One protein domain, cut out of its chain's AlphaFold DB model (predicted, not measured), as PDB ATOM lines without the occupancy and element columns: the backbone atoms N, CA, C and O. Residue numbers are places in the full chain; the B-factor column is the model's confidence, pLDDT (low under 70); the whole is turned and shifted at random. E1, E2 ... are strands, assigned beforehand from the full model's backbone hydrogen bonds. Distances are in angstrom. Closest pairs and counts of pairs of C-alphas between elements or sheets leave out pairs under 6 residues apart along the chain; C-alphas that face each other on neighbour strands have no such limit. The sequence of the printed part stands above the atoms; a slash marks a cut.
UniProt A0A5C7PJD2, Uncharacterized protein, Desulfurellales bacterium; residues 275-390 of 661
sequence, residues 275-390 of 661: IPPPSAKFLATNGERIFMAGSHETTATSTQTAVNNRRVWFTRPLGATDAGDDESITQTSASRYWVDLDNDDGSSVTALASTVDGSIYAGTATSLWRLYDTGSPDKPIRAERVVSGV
ATOM      1  N   ILE A 275      38.292  25.457  27.327       95.25
ATOM      2  CA  ILE A 275      37.506  26.324  26.443       95.25
ATOM      3  C   ILE A 275      36.013  26.020  26.625       95.25
ATOM      4  O   ILE A 275      35.600  24.865  26.487       95.25
ATOM      5  N   PRO A 276      35.173  27.028  26.893       95.62
ATOM      6  CA  PRO A 276      33.742  26.824  27.087       95.62
ATOM      7  C   PRO A 276      33.046  26.328  25.815       95.62
ATOM      8  O   PRO A 276      33.366  26.815  24.722       95.62
ATOM      9  N   PRO A 277      32.053  25.429  25.924       96.19
ATOM     10  CA  PRO A 277      31.230  25.033  24.793       96.19
ATOM     11  C   PRO A 277      30.512  26.205  24.118       96.19
ATOM     12  O   PRO A 277      30.098  27.125  24.822       96.19
ATOM     13  N   PRO A 278      30.331  26.177  22.783       95.75
ATOM     14  CA  PRO A 278      29.604  27.219  22.064       95.75
ATOM     15  C   PRO A 278      28.102  27.138  22.363       95.75
ATOM     16  O   PRO A 278      27.627  26.167  22.955       95.75
ATOM     17  N   SER A 279      27.334  28.120  21.886       94.94
ATOM     18  CA  SER A 279      25.867  28.006  21.842       94.94
ATOM     19  C   SER A 279      25.469  27.020  20.743       94.94
ATOM     20  O   SER A 279      25.205  27.390  19.596       94.94
ATOM     21  N   ALA A 280      25.545  25.732  21.076       96.31
ATOM     22  CA  ALA A 280      25.267  24.652  20.145       96.31
ATOM     23  C   ALA A 280      23.779  24.599  19.772       96.31
ATOM     24  O   ALA A 280      22.944  25.020  20.567       96.31
ATOM     25  N   LYS A 281      23.439  24.051  18.598       94.38
ATOM     26  CA  LYS A 281      22.031  23.825  18.208       94.38
ATOM     27  C   LYS A 281      21.492  22.487  18.696       94.38
ATOM     28  O   LYS A 281      20.344  22.379  19.115       94.38
ATOM     29  N   PHE A 282      22.327  21.454  18.620       95.56
ATOM     30  CA  PHE A 282      21.925  20.075  18.877       95.56
ATOM     31  C   PHE A 282      22.829  19.440  19.920       95.56
ATOM     32  O   PHE A 282      24.046  19.632  19.880       95.56
ATOM     33  N   LEU A 283      22.227  18.660  20.817       95.75
ATOM     34  CA  LEU A 283      22.914  17.926  21.874       95.75
ATOM     35  C   LEU A 283      22.591  16.438  21.792       95.75
ATOM     36  O   LEU A 283      21.457  16.048  21.527       95.75
ATOM     37  N   ALA A 284      23.587  15.610  22.078       94.94
ATOM     38  CA  ALA A 284      23.428  14.178  22.288       94.94
ATOM     39  C   ALA A 284      24.478  13.688  23.290       94.94
ATOM     40  O   ALA A 284      25.454  14.380  23.577       94.94
ATOM     41  N   THR A 285      24.299  12.484  23.824       93.81
ATOM     42  CA  THR A 285      25.297  11.835  24.681       93.81
ATOM     43  C   THR A 285      25.403  10.361  24.337       93.81
ATOM     44  O   THR A 285      24.399   9.728  24.010       93.81
ATOM     45  N   ASN A 286      26.614   9.817  24.420       92.00
ATOM     46  CA  ASN A 286      26.872   8.377  24.366       92.00
ATOM     47  C   ASN A 286      26.991   7.759  25.773       92.00
ATOM     48  O   ASN A 286      27.420   6.621  25.910       92.00
ATOM     49  N   GLY A 287      26.676   8.521  26.826       89.75
ATOM     50  CA  GLY A 287      26.868   8.117  28.221       89.75
ATOM     51  C   GLY A 287      28.269   8.395  28.776       89.75
ATOM     52  O   GLY A 287      28.415   8.476  29.991       89.75
ATOM     53  N   GLU A 288      29.272   8.622  27.924       91.69
ATOM     54  CA  GLU A 288      30.642   8.965  28.334       91.69
ATOM     55  C   GLU A 288      31.009  10.426  28.085       91.69
ATOM     56  O   GLU A 288      31.987  10.911  28.643       91.69
ATOM     57  N   ARG A 289      30.305  11.116  27.183       94.50
ATOM     58  CA  ARG A 289      30.578  12.501  26.776       94.50
ATOM     59  C   ARG A 289      29.296  13.186  26.323       94.50
ATOM     60  O   ARG A 289      28.306  12.535  25.979       94.50
ATOM     61  N   ILE A 290      29.347  14.509  26.245       96.56
ATOM     62  CA  ILE A 290      28.342  15.313  25.550       96.56
ATOM     63  C   ILE A 290      28.865  15.612  24.152       96.56
ATOM     64  O   ILE A 290      30.011  16.029  23.993       96.56
ATOM     65  N   PHE A 291      28.008  15.437  23.154       98.00
ATOM     66  CA  PHE A 291      28.219  15.865  21.781       98.00
ATOM     67  C   PHE A 291      27.337  17.076  21.500       98.00
ATOM     68  O   PHE A 291      26.174  17.123  21.899       98.00
ATOM     69  N   MET A 292      27.911  18.050  20.810       98.19
ATOM     70  CA  MET A 292      27.314  19.343  20.503       98.19
ATOM     71  C   MET A 292      27.507  19.605  19.020       98.19
ATOM     72  O   MET A 292      28.612  19.413  18.522       98.19
ATOM     73  N   ALA A 293      26.484  20.050  18.298       97.38
ATOM     74  CA  ALA A 293      26.627  20.286  16.864       97.38
ATOM     75  C   ALA A 293      25.887  21.530  16.370       97.38
ATOM     76  O   ALA A 293      24.797  21.852  16.849       97.38
ATOM     77  N   GLY A 294      26.495  22.207  15.388       95.50
ATOM     78  CA  GLY A 294      26.028  23.491  14.857       95.50
ATOM     79  C   GLY A 294      26.090  24.632  15.883       95.50
ATOM     80  O   GLY A 294      26.199  24.381  17.076       95.50
ATOM     81  N   SER A 295      26.013  25.892  15.446       94.44
ATOM     82  CA  SER A 295      26.048  27.059  16.343       94.44
ATOM     83  C   SER A 295      24.860  27.985  16.094       94.44
ATOM     84  O   SER A 295      24.525  28.269  14.942       94.44
ATOM     85  N   HIS A 296      24.209  28.467  17.150       93.75
ATOM     86  CA  HIS A 296      23.218  29.539  17.029       93.75
ATOM     87  C   HIS A 296      23.879  30.883  16.736       93.75
ATOM     88  O   HIS A 296      23.388  31.640  15.897       93.75
ATOM     89  N   GLU A 297      25.010  31.151  17.385       93.12
ATOM     90  CA  GLU A 297      25.734  32.401  17.199       93.12
ATOM     91  C   GLU A 297      26.529  32.409  15.899       93.12
ATOM     92  O   GLU A 297      26.891  31.359  15.364       93.12
ATOM     93  N   THR A 298      26.816  33.615  15.410       92.50
ATOM     94  CA  THR A 298      27.578  33.861  14.172       92.50
ATOM     95  C   THR A 298      28.976  34.426  14.428       92.50
ATOM     96  O   THR A 298      29.782  34.517  13.502       92.50
ATOM     97  N   THR A 299      29.285  34.787  15.675       91.19
ATOM     98  CA  THR A 299      30.561  35.376  16.087       91.19
ATOM     99  C   THR A 299      31.072  34.728  17.374       91.19
ATOM    100  O   THR A 299      30.300  34.238  18.196       91.19
ATOM    101  N   ALA A 300      32.395  34.711  17.539       91.00
ATOM    102  CA  ALA A 300      33.080  34.282  18.755       91.00
ATOM    103  C   ALA A 300      34.193  35.282  19.079       91.00
ATOM    104  O   ALA A 300      34.853  35.791  18.168       91.00
ATOM    105  N   THR A 301      34.421  35.552  20.362       86.62
ATOM    106  CA  THR A 301      35.643  36.231  20.814       86.62
ATOM    107  C   THR A 301      36.830  35.263  20.789       86.62
ATOM    108  O   THR A 301      36.662  34.051  20.653       86.62
ATOM    109  N   SER A 302      38.053  35.774  20.961       80.19
ATOM    110  CA  SER A 302      39.269  34.944  21.028       80.19
ATOM    111  C   SER A 302      39.304  33.970  22.213       80.19
ATOM    112  O   SER A 302      40.130  33.066  22.221       80.19
ATOM    113  N   THR A 303      38.432  34.160  23.206       80.06
ATOM    114  CA  THR A 303      38.319  33.341  24.425       80.06
ATOM    115  C   THR A 303      37.181  32.319  24.353       80.06
ATOM    116  O   THR A 303      36.983  31.534  25.277       80.06
ATOM    117  N   GLN A 304      36.416  32.317  23.260       88.44
ATOM    118  CA  GLN A 304      35.252  31.458  23.067       88.44
ATOM    119  C   GLN A 304      35.525  30.379  22.022       88.44
ATOM    120  O   GLN A 304      36.393  30.515  21.158       88.44
ATOM    121  N   THR A 305      34.726  29.312  22.055       93.19
ATOM    122  CA  THR A 305      34.757  28.311  20.989       93.19
ATOM    123  C   THR A 305      34.393  28.954  19.652       93.19
ATOM    124  O   THR A 305      33.333  29.563  19.509       93.19
ATOM    125  N   ALA A 306      35.257  28.777  18.649       93.25
ATOM    126  CA  ALA A 306      35.007  29.264  17.300       93.25
ATOM    127  C   ALA A 306      33.687  28.710  16.740       93.25
ATOM    128  O   ALA A 306      33.472  27.497  16.708       93.25
ATOM    129  N   VAL A 307      32.831  29.614  16.264       93.75
ATOM    130  CA  VAL A 307      31.541  29.298  15.647       93.75
ATOM    131  C   VAL A 307      31.742  28.530  14.342       93.75
ATOM    132  O   VAL A 307      32.463  28.981  13.451       93.75
ATOM    133  N   ASN A 308      31.063  27.389  14.195       94.75
ATOM    134  CA  ASN A 308      31.007  26.654  12.934       94.75
ATOM    135  C   ASN A 308      29.719  25.814  12.833       94.75
ATOM    136  O   ASN A 308      29.466  24.929  13.643       94.75
ATOM    137  N   ASN A 309      28.917  26.050  11.793       94.25
ATOM    138  CA  ASN A 309      27.645  25.350  11.578       94.25
ATOM    139  C   ASN A 309      27.774  23.915  11.053       94.25
ATOM    140  O   ASN A 309      26.762  23.229  10.928       94.25
ATOM    141  N   ARG A 310      28.988  23.465  10.732       95.38
ATOM    142  CA  ARG A 310      29.308  22.120  10.226       95.38
ATOM    143  C   ARG A 310      30.111  21.289  11.225       95.38
ATOM    144  O   ARG A 310      30.510  20.172  10.914       95.38
ATOM    145  N   ARG A 311      30.374  21.845  12.405       96.75
ATOM    146  CA  ARG A 311      31.216  21.225  13.418       96.75
ATOM    147  C   ARG A 311      30.384  20.431  14.407       96.75
ATOM    148  O   ARG A 311      29.305  20.866  14.816       96.75
ATOM    149  N   VAL A 312      30.940  19.297  14.813       97.94
ATOM    150  CA  VAL A 312      30.550  18.574  16.016       97.94
ATOM    151  C   VAL A 312      31.665  18.743  17.038       97.94
ATOM    152  O   VAL A 312      32.800  18.335  16.799       97.94
ATOM    153  N   TRP A 313      31.351  19.350  18.172       98.06
ATOM    154  CA  TRP A 313      32.211  19.393  19.348       98.06
ATOM    155  C   TRP A 313      31.820  18.297  20.326       98.06
ATOM    156  O   TRP A 313      30.691  17.804  20.312       98.06
ATOM    157  N   PHE A 314      32.735  17.948  21.216       97.56
ATOM    158  CA  PHE A 314      32.442  17.003  22.282       97.56
ATOM    159  C   PHE A 314      33.272  17.298  23.526       97.56
ATOM    160  O   PHE A 314      34.366  17.855  23.448       97.56
ATOM    161  N   THR A 315      32.738  16.948  24.690       96.81
ATOM    162  CA  THR A 315      33.436  17.126  25.966       96.81
ATOM    163  C   THR A 315      34.480  16.030  26.190       96.81
ATOM    164  O   THR A 315      34.591  15.045  25.445       96.81
ATOM    165  N   ARG A 316      35.268  16.189  27.254       94.12
ATOM    166  CA  ARG A 316      36.063  15.089  27.804       94.12
ATOM    167  C   ARG A 316      35.161  14.068  28.506       94.12
ATOM    168  O   ARG A 316      34.033  14.417  28.871       94.12
ATOM    169  N   PRO A 317      35.627  12.817  28.687       92.81
ATOM    170  CA  PRO A 317      34.992  11.916  29.629       92.81
ATOM    171  C   PRO A 317      35.112  12.495  31.031       92.81
ATOM    172  O   PRO A 317      36.104  13.156  31.346       92.81
ATOM    173  N   LEU A 318      34.114  12.237  31.871       90.94
ATOM    174  CA  LEU A 318      34.192  12.623  33.278       90.94
ATOM    175  C   LEU A 318      35.380  11.926  33.951       90.94
ATOM    176  O   LEU A 318      35.589  10.729  33.759       90.94
ATOM    177  N   GLY A 319      36.139  12.680  34.745       89.88
ATOM    178  CA  GLY A 319      37.315  12.180  35.456       89.88
ATOM    179  C   GLY A 319      38.613  12.228  34.646       89.88
ATOM    180  O   GLY A 319      39.631  11.704  35.086       89.88
ATOM    181  N   ALA A 320      38.606  12.845  33.460       90.38
ATOM    182  CA  ALA A 320      39.825  13.061  32.685       90.38
ATOM    183  C   ALA A 320      40.750  14.100  33.338       90.38
ATOM    184  O   ALA A 320      41.969  13.961  33.257       90.38
ATOM    185  N   THR A 321      40.188  15.140  33.962       90.19
ATOM    186  CA  THR A 321      40.962  16.139  34.721       90.19
ATOM    187  C   THR A 321      40.402  16.471  36.092       90.19
ATOM    188  O   THR A 321      41.064  17.198  36.830       90.19
ATOM    189  N   ASP A 322      39.198  15.989  36.421       86.88
ATOM    190  CA  ASP A 322      38.489  16.313  37.670       86.88
ATOM    191  C   ASP A 322      38.295  17.831  37.882       86.88
ATOM    192  O   ASP A 322      38.202  18.321  39.008       86.88
ATOM    193  N   ALA A 323      38.244  18.590  36.782       89.88
ATOM    194  CA  ALA A 323      38.238  20.054  36.782       89.88
ATOM    195  C   ALA A 323      37.153  20.657  35.864       89.88
ATOM    196  O   ALA A 323      37.341  21.732  35.286       89.88
ATOM    197  N   GLY A 324      36.014  19.965  35.740       89.00
ATOM    198  CA  GLY A 324      34.892  20.340  34.867       89.00
ATOM    199  C   GLY A 324      34.989  19.787  33.447       89.00
ATOM    200  O   GLY A 324      34.840  20.522  32.466       89.00
ATOM    201  N   ASP A 325      35.263  18.486  33.333       93.44
ATOM    202  CA  ASP A 325      35.406  17.777  32.053       93.44
ATOM    203  C   ASP A 325      34.149  17.849  31.174       93.44
ATOM    204  O   ASP A 325      34.256  17.842  29.949       93.44
ATOM    205  N   ASP A 326      32.976  17.953  31.796       94.31
ATOM    206  CA  ASP A 326      31.662  18.092  31.169       94.31
ATOM    207  C   ASP A 326      31.299  19.541  30.801       94.31
ATOM    208  O   ASP A 326      30.308  19.775  30.116       94.31
ATOM    209  N   GLU A 327      32.103  20.517  31.226       95.25
ATOM    210  CA  GLU A 327      31.845  21.946  31.019       95.25
ATOM    211  C   GLU A 327      32.869  22.638  30.115       95.25
ATOM    212  O   GLU A 327      32.979  23.864  30.093       95.25
ATOM    213  N   SER A 328      33.637  21.854  29.361       94.69
ATOM    214  CA  SER A 328      34.709  22.369  28.517       94.69
ATOM    215  C   SER A 328      35.007  21.473  27.318       94.69
ATOM    216  O   SER A 328      34.744  20.269  27.311       94.69
ATOM    217  N   ILE A 329      35.587  22.088  26.292       95.19
ATOM    218  CA  ILE A 329      36.073  21.452  25.073       95.19
ATOM    219  C   ILE A 329      37.580  21.669  25.011       95.19
ATOM    220  O   ILE A 329      38.056  22.800  25.026       95.19
ATOM    221  N   THR A 330      38.338  20.587  24.870       94.81
ATOM    222  CA  THR A 330      39.796  20.661  24.751       94.81
ATOM    223  C   THR A 330      40.225  21.042  23.331       94.81
ATOM    224  O   THR A 330      39.875  20.386  22.347       94.81
ATOM    225  N   GLN A 331      41.008  22.110  23.214       93.00
ATOM    226  CA  GLN A 331      41.556  22.660  21.973       93.00
ATOM    227  C   GLN A 331      43.020  23.071  22.177       93.00
ATOM    228  O   GLN A 331      43.396  24.224  21.970       93.00
ATOM    229  N   THR A 332      43.848  22.122  22.608       93.62
ATOM    230  CA  THR A 332      45.283  22.349  22.802       93.62
ATOM    231  C   THR A 332      46.039  22.196  21.478       93.62
ATOM    232  O   THR A 332      45.478  21.865  20.428       93.62
ATOM    233  N   SER A 333      47.353  22.422  21.505       91.69
ATOM    234  CA  SER A 333      48.224  22.159  20.354       91.69
ATOM    235  C   SER A 333      48.279  20.672  19.971       91.69
ATOM    236  O   SER A 333      48.472  20.365  18.793       91.69
ATOM    237  N   ALA A 334      48.087  19.769  20.940       90.75
ATOM    238  CA  ALA A 334      48.142  18.321  20.753       90.75
ATOM    239  C   ALA A 334      46.768  17.697  20.471       90.75
ATOM    240  O   ALA A 334      46.661  16.793  19.645       90.75
ATOM    241  N   SER A 335      45.708  18.196  21.111       92.31
ATOM    242  CA  SER A 335      44.403  17.534  21.104       92.31
ATOM    243  C   SER A 335      43.286  18.473  20.664       92.31
ATOM    244  O   SER A 335      43.222  19.635  21.072       92.31
ATOM    245  N   ARG A 336      42.368  17.960  19.839       93.25
ATOM    246  CA  ARG A 336      41.226  18.731  19.324       93.25
ATOM    247  C   ARG A 336      39.928  17.980  19.536       93.25
ATOM    248  O   ARG A 336      39.728  16.904  18.979       93.25
ATOM    249  N   TYR A 337      39.041  18.574  20.325       96.19
ATOM    250  CA  TYR A 337      37.787  17.947  20.725       96.19
ATOM    251  C   TYR A 337      36.616  18.417  19.864       96.19
ATOM    252  O   TYR A 337      35.562  18.855  20.329       96.19
ATOM    253  N   TRP A 338      36.853  18.365  18.560       96.69
ATOM    254  CA  TRP A 338      35.864  18.646  17.542       96.69
ATOM    255  C   TRP A 338      36.223  17.939  16.238       96.69
ATOM    256  O   TRP A 338      37.386  17.630  15.975       96.69
ATOM    257  N   VAL A 339      35.212  17.721  15.407       96.94
ATOM    258  CA  VAL A 339      35.337  17.222  14.040       96.94
ATOM    259  C   VAL A 339      34.406  18.025  13.137       96.94
ATOM    260  O   VAL A 339      33.283  18.345  13.526       96.94
ATOM    261  N   ASP A 340      34.881  18.388  11.952       96.44
ATOM    262  CA  ASP A 340      34.052  19.035  10.934       96.44
ATOM    263  C   ASP A 340      33.429  17.966  10.029       96.44
ATOM    264  O   ASP A 340      34.071  16.971   9.687       96.44
ATOM    265  N   LEU A 341      32.159  18.152   9.665       95.75
ATOM    266  CA  LEU A 341      31.482  17.299   8.696       95.75
ATOM    267  C   LEU A 341      31.792  17.805   7.282       95.75
ATOM    268  O   LEU A 341      31.254  18.816   6.813       95.75
ATOM    269  N   ASP A 342      32.678  17.085   6.600       87.75
ATOM    270  CA  ASP A 342      33.108  17.382   5.235       87.75
ATOM    271  C   ASP A 342      32.091  16.860   4.210       87.75
ATOM    272  O   ASP A 342      32.289  15.856   3.530       87.75
ATOM    273  N   ASN A 343      30.954  17.540   4.104       83.12
ATOM    274  CA  ASN A 343      30.024  17.385   2.995       83.12
ATOM    275  C   ASN A 343      30.401  18.267   1.796       83.12
ATOM    276  O   ASN A 343      30.803  19.426   1.943       83.12
ATOM    277  N   ASP A 344      30.222  17.702   0.600       82.06
ATOM    278  CA  ASP A 344      30.561  18.326  -0.685       82.06
ATOM    279  C   ASP A 344      29.712  19.579  -0.982       82.06
ATOM    280  O   ASP A 344      30.135  20.467  -1.717       82.06
ATOM    281  N   ASP A 345      28.517  19.670  -0.393       83.62
ATOM    282  CA  ASP A 345      27.550  20.760  -0.578       83.62
ATOM    283  C   ASP A 345      27.685  21.893   0.456       83.62
ATOM    284  O   ASP A 345      27.022  22.923   0.349       83.62
ATOM    285  N   GLY A 346      28.516  21.694   1.480       86.31
ATOM    286  CA  GLY A 346      28.685  22.617   2.593       86.31
ATOM    287  C   GLY A 346      27.448  22.875   3.451       86.31
ATOM    288  O   GLY A 346      27.412  23.888   4.154       86.31
ATOM    289  N   SER A 347      26.455  21.981   3.428       89.44
ATOM    290  CA  SER A 347      25.259  22.117   4.264       89.44
ATOM    291  C   SER A 347      25.589  22.063   5.761       89.44
ATOM    292  O   SER A 347      26.482  21.339   6.204       89.44
ATOM    293  N   SER A 348      24.881  22.867   6.557       94.25
ATOM    294  CA  SER A 348      25.014  22.861   8.014       94.25
ATOM    295  C   SER A 348      24.523  21.547   8.617       94.25
ATOM    296  O   SER A 348      23.695  20.851   8.023       94.25
ATOM    297  N   VAL A 349      24.963  21.257   9.841       96.06
ATOM    298  CA  VAL A 349      24.330  20.219  10.657       96.06
ATOM    299  C   VAL A 349      22.852  20.572  10.836       96.06
ATOM    300  O   VAL A 349      22.513  21.734  11.078       96.06
ATOM    301  N   THR A 350      21.983  19.580  10.685       95.12
ATOM    302  CA  THR A 350      20.526  19.686  10.852       95.12
ATOM    303  C   THR A 350      20.015  18.853  12.018       95.12
ATOM    304  O   THR A 350      18.909  19.104  12.487       95.12
ATOM    305  N   ALA A 351      20.789  17.868  12.480       94.50
ATOM    306  CA  ALA A 351      20.382  16.990  13.561       94.50
ATOM    307  C   ALA A 351      21.562  16.292  14.245       94.50
ATOM    308  O   ALA A 351      22.610  16.067  13.635       94.50
ATOM    309  N   LEU A 352      21.344  15.871  15.489       95.44
ATOM    310  CA  LEU A 352      22.225  14.982  16.237       95.44
ATOM    311  C   LEU A 352      21.352  13.965  16.984       95.44
ATOM    312  O   LEU A 352      20.355  14.347  17.589       95.44
ATOM    313  N   ALA A 353      21.700  12.684  16.924       93.62
ATOM    314  CA  ALA A 353      20.968  11.611  17.589       93.62
ATOM    315  C   ALA A 353      21.936  10.603  18.217       93.62
ATOM    316  O   ALA A 353      23.034  10.386  17.707       93.62
ATOM    317  N   SER A 354      21.505   9.980  19.311       91.69
ATOM    318  CA  SER A 354      22.221   8.893  19.981       91.69
ATOM    319  C   SER A 354      21.396   7.616  19.911       91.69
ATOM    320  O   SER A 354      20.177   7.666  20.093       91.69
ATOM    321  N   THR A 355      22.040   6.492  19.621       87.56
ATOM    322  CA  THR A 355      21.439   5.154  19.668       87.56
ATOM    323  C   THR A 355      21.655   4.496  21.030       87.56
ATOM    324  O   THR A 355      22.399   4.985  21.878       87.56
ATOM    325  N   VAL A 356      20.956   3.384  21.270       81.06
ATOM    326  CA  VAL A 356      20.978   2.684  22.566       81.06
ATOM    327  C   VAL A 356      22.361   2.092  22.881       81.06
ATOM    328  O   VAL A 356      22.755   2.087  24.046       81.06
ATOM    329  N   ASP A 357      23.128   1.680  21.868       82.69
ATOM    330  CA  ASP A 357      24.544   1.285  21.977       82.69
ATOM    331  C   ASP A 357      25.517   2.450  22.244       82.69
ATOM    332  O   ASP A 357      26.720   2.223  22.372       82.69
ATOM    333  N   GLY A 358      25.033   3.693  22.300       84.62
ATOM    334  CA  GLY A 358      25.867   4.882  22.457       84.62
ATOM    335  C   GLY A 358      26.522   5.371  21.162       84.62
ATOM    336  O   GLY A 358      27.317   6.312  21.210       84.62
ATOM    337  N   SER A 359      26.201   4.807  19.990       91.44
ATOM    338  CA  SER A 359      26.657   5.403  18.729       91.44
ATOM    339  C   SER A 359      26.006   6.774  18.515       91.44
ATOM    340  O   SER A 359      24.808   6.969  18.721       91.44
ATOM    341  N   ILE A 360      26.795   7.743  18.046       96.00
ATOM    342  CA  ILE A 360      26.302   9.089  17.740       96.00
ATOM    343  C   ILE A 360      26.196   9.275  16.235       96.00
ATOM    344  O   ILE A 360      27.124   8.963  15.484       96.00
ATOM    345  N   TYR A 361      25.068   9.833  15.807       97.12
ATOM    346  CA  TYR A 361      24.784  10.158  14.420       97.12
ATOM    347  C   TYR A 361      24.555  11.653  14.257       97.12
ATOM    348  O   TYR A 361      23.720  12.235  14.946       97.12
ATOM    349  N   ALA A 362      25.269  12.261  13.316       97.12
ATOM    350  CA  ALA A 362      25.095  13.655  12.935       97.12
ATOM    351  C   ALA A 362      24.503  13.733  11.526       97.12
ATOM    352  O   ALA A 362      24.991  13.098  10.590       97.12
ATOM    353  N   GLY A 363      23.432  14.502  11.377       96.31
ATOM    354  CA  GLY A 363      22.749  14.696  10.107       96.31
ATOM    355  C   GLY A 363      23.056  16.051   9.489       96.31
ATOM    356  O   GLY A 363      23.162  17.053  10.195       96.31
ATOM    357  N   THR A 364      23.153  16.084   8.167       95.88
ATOM    358  CA  THR A 364      22.978  17.300   7.363       95.88
ATOM    359  C   THR A 364      21.769  17.103   6.450       95.88
ATOM    360  O   THR A 364      21.228  16.001   6.361       95.88
ATOM    361  N   ALA A 365      21.359  18.133   5.708       91.12
ATOM    362  CA  ALA A 365      20.250  18.006   4.757       91.12
ATOM    363  C   ALA A 365      20.484  16.928   3.671       91.12
ATOM    364  O   ALA A 365      19.535  16.443   3.057       91.12
ATOM    365  N   THR A 366      21.741  16.548   3.424       93.75
ATOM    366  CA  THR A 366      22.147  15.659   2.323       93.75
ATOM    367  C   THR A 366      22.960  14.451   2.775       93.75
ATOM    368  O   THR A 366      23.399  13.667   1.934       93.75
ATOM    369  N   SER A 367      23.196  14.271   4.074       95.75
ATOM    370  CA  SER A 367      24.011  13.155   4.550       95.75
ATOM    371  C   SER A 367      23.719  12.764   5.992       95.75
ATOM    372  O   SER A 367      23.226  13.561   6.789       95.75
ATOM    373  N   LEU A 368      24.071  11.523   6.325       96.75
ATOM    374  CA  LEU A 368      24.121  11.023   7.692       96.75
ATOM    375  C   LEU A 368      25.547  10.558   7.978       96.75
ATOM    376  O   LEU A 368      26.145   9.826   7.184       96.75
ATOM    377  N   TRP A 369      26.079  10.980   9.116       97.31
ATOM    378  CA  TRP A 369      27.426  10.681   9.576       97.31
ATOM    379  C   TRP A 369      27.352   9.903  10.875       97.31
ATOM    380  O   TRP A 369      26.566  10.255  11.750       97.31
ATOM    381  N   ARG A 370      28.188   8.879  11.019       96.25
ATOM    382  CA  ARG A 370      28.397   8.182  12.288       96.25
ATOM    383  C   ARG A 370      29.708   8.647  12.907       96.25
ATOM    384  O   ARG A 370      30.718   8.767  12.211       96.25
ATOM    385  N   LEU A 371      29.679   8.921  14.204       96.38
ATOM    386  CA  LEU A 371      30.848   9.307  14.983       96.38
ATOM    387  C   LEU A 371      31.371   8.084  15.735       96.38
ATOM    388  O   LEU A 371      30.596   7.368  16.366       96.38
ATOM    389  N   TYR A 372      32.678   7.853  15.660       92.56
ATOM    390  CA  TYR A 372      33.336   6.714  16.297       92.56
ATOM    391  C   TYR A 372      34.499   7.168  17.158       92.56
ATOM    392  O   TYR A 372      35.281   8.022  16.728       92.56
ATOM    393  N   ASP A 373      34.681   6.505  18.295       93.31
ATOM    394  CA  ASP A 373      35.920   6.598  19.052       93.31
ATOM    395  C   ASP A 373      37.087   5.993  18.265       93.31
ATOM    396  O   ASP A 373      36.996   4.919  17.665       93.31
ATOM    397  N   THR A 374      38.213   6.698  18.256       94.25
ATOM    398  CA  THR A 374      39.444   6.255  17.585       94.25
ATOM    399  C   THR A 374      40.401   5.531  18.527       94.25
ATOM    400  O   THR A 374      41.364   4.920  18.065       94.25
ATOM    401  N   GLY A 375      40.186   5.649  19.843       91.06
ATOM    402  CA  GLY A 375      41.133   5.229  20.880       91.06
ATOM    403  C   GLY A 375      42.371   6.129  21.015       91.06
ATOM    404  O   GLY A 375      43.236   5.846  21.839       91.06
ATOM    405  N   SER A 376      42.479   7.210  20.232       91.19
ATOM    406  CA  SER A 376      43.591   8.165  20.294       91.19
ATOM    407  C   SER A 376      43.190   9.428  21.065       91.19
ATOM    408  O   SER A 376      42.212  10.067  20.686       91.19
ATOM    409  N   PRO A 377      43.944   9.861  22.092       85.19
ATOM    410  CA  PRO A 377      43.593  11.052  22.872       85.19
ATOM    411  C   PRO A 377      43.678  12.368  22.075       85.19
ATOM    412  O   PRO A 377      42.980  13.325  22.407       85.19
ATOM    413  N   ASP A 378      44.478  12.412  21.005       89.25
ATOM    414  CA  ASP A 378      44.682  13.616  20.183       89.25
ATOM    415  C   ASP A 378      43.526  13.872  19.209       89.25
ATOM    416  O   ASP A 378      43.210  15.018  18.870       89.25
ATOM    417  N   LYS A 379      42.891  12.787  18.754       90.75
ATOM    418  CA  LYS A 379      41.750  12.785  17.832       90.75
ATOM    419  C   LYS A 379      40.728  11.755  18.299       90.75
ATOM    420  O   LYS A 379      40.536  10.755  17.607       90.75
ATOM    421  N   PRO A 380      40.099  11.953  19.465       93.75
ATOM    422  CA  PRO A 380      39.309  10.912  20.120       93.75
ATOM    423  C   PRO A 380      38.121  10.463  19.280       93.75
ATOM    424  O   PRO A 380      37.777   9.293  19.331       93.75
ATOM    425  N   ILE A 381      37.574  11.343  18.439       96.56
ATOM    426  CA  ILE A 381      36.442  11.043  17.567       96.56
ATOM    427  C   ILE A 381      36.837  11.190  16.097       96.56
ATOM    428  O   ILE A 381      37.505  12.151  15.708       96.56
ATOM    429  N   ARG A 382      36.362  10.259  15.265       95.31
ATOM    430  CA  ARG A 382      36.323  10.383  13.801       95.31
ATOM    431  C   ARG A 382      34.876  10.418  13.313       95.31
ATOM    432  O   ARG A 382      34.027   9.725  13.870       95.31
ATOM    433  N   ALA A 383      34.617  11.170  12.249       96.56
ATOM    434  CA  ALA A 383      33.334  11.169  11.551       96.56
ATOM    435  C   ALA A 383      33.438  10.352  10.256       96.56
ATOM    436  O   ALA A 383      34.386  10.518   9.491       96.56
ATOM    437  N   GLU A 384      32.461   9.485  10.000       96.00
ATOM    438  CA  GLU A 384      32.350   8.700   8.768       96.00
ATOM    439  C   GLU A 384      30.980   8.935   8.132       96.00
ATOM    440  O   GLU A 384      29.948   8.782   8.791       96.00
ATOM    441  N   ARG A 385      30.955   9.299   6.847       96.62
ATOM    442  CA  ARG A 385      29.704   9.460   6.100       96.62
ATOM    443  C   ARG A 385      29.121   8.084   5.810       96.62
ATOM    444  O   ARG A 385      29.678   7.343   5.005       96.62
ATOM    445  N   VAL A 386      27.991   7.772   6.430       96.31
ATOM    446  CA  VAL A 386      27.295   6.487   6.268       96.31
ATOM    447  C   VAL A 386      26.143   6.557   5.266       96.31
ATOM    448  O   VAL A 386      25.785   5.550   4.663       96.31
ATOM    449  N   VAL A 387      25.593   7.753   5.038       96.06
ATOM    450  CA  VAL A 387      24.590   8.017   3.999       96.06
ATOM    451  C   VAL A 387      24.965   9.287   3.244       96.06
ATOM    452  O   VAL A 387      25.380  10.276   3.846       96.06
ATOM    453  N   SER A 388      24.802   9.261   1.921       94.75
ATOM    454  CA  SER A 388      25.047  10.392   1.026       94.75
ATOM    455  C   SER A 388      23.833  10.641   0.133       94.75
ATOM    456  O   SER A 388      23.169   9.699  -0.294       94.75
ATOM    457  N   GLY A 389      23.560  11.908  -0.174       91.94
ATOM    458  CA  GLY A 389      22.445  12.364  -1.007       91.94
ATOM    459  C   GLY A 389      21.131  12.604  -0.256       91.94
ATOM    460  O   GLY A 389      20.288  13.345  -0.754       91.94
ATOM    461  N   VAL A 390      20.956  12.030   0.939       92.75
ATOM    462  CA  VAL A 390      19.771  12.212   1.790       92.75
ATOM    463  C   VAL A 390      20.173  12.306   3.262       92.75
ATOM    464  O   VAL A 390      21.052  11.575   3.717       92.75
TER     465      VAL A 390
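This is residues 275 to 390 of the 661 residues of an uncharacterized protein of Desulfurellales bacterium (UniProt A0A5C7PJD2). With little regular structure, the printed part is a sandwich: the sheets E1 E2 E3 E4 and E5 E6 E7 E8 lie face to face, and long loops join strands of the first. The 116 printed residues have eight strands, E1 to E8 along the chain, and no named helix: all strand, though strands hold only 45 residues. Each sheet is an antiparallel meander, its strands side by side in chain order. The whole is compact, radius of gyration of the C-alphas 13.5 A, spanning 41 by 35 by 23 A.

E1, residues 280 to 285, begins at C-alpha 280 (25.267, 24.652, 20.145). E2 is 290 to 295, E3 311 to 314, E4 338 to 340, E5 349 to 354, E6 360 to 364, E7 367 to 373. E8, 381 to 388, is 20.1 A from first to last C-alpha, ending at (25.047, 10.392, 1.026).

In the hairpin E1 and E2, N 284 and O 291 are within hydrogen-bond range, 3.0 A. The closest C-alphas of E1 and E5 are Phe 282 and Leu 352, 5.7 A.

The printed part has no cut. Links E2 to E3 and E3 to E4 are long. No printed residue is under 70 in pLDDT.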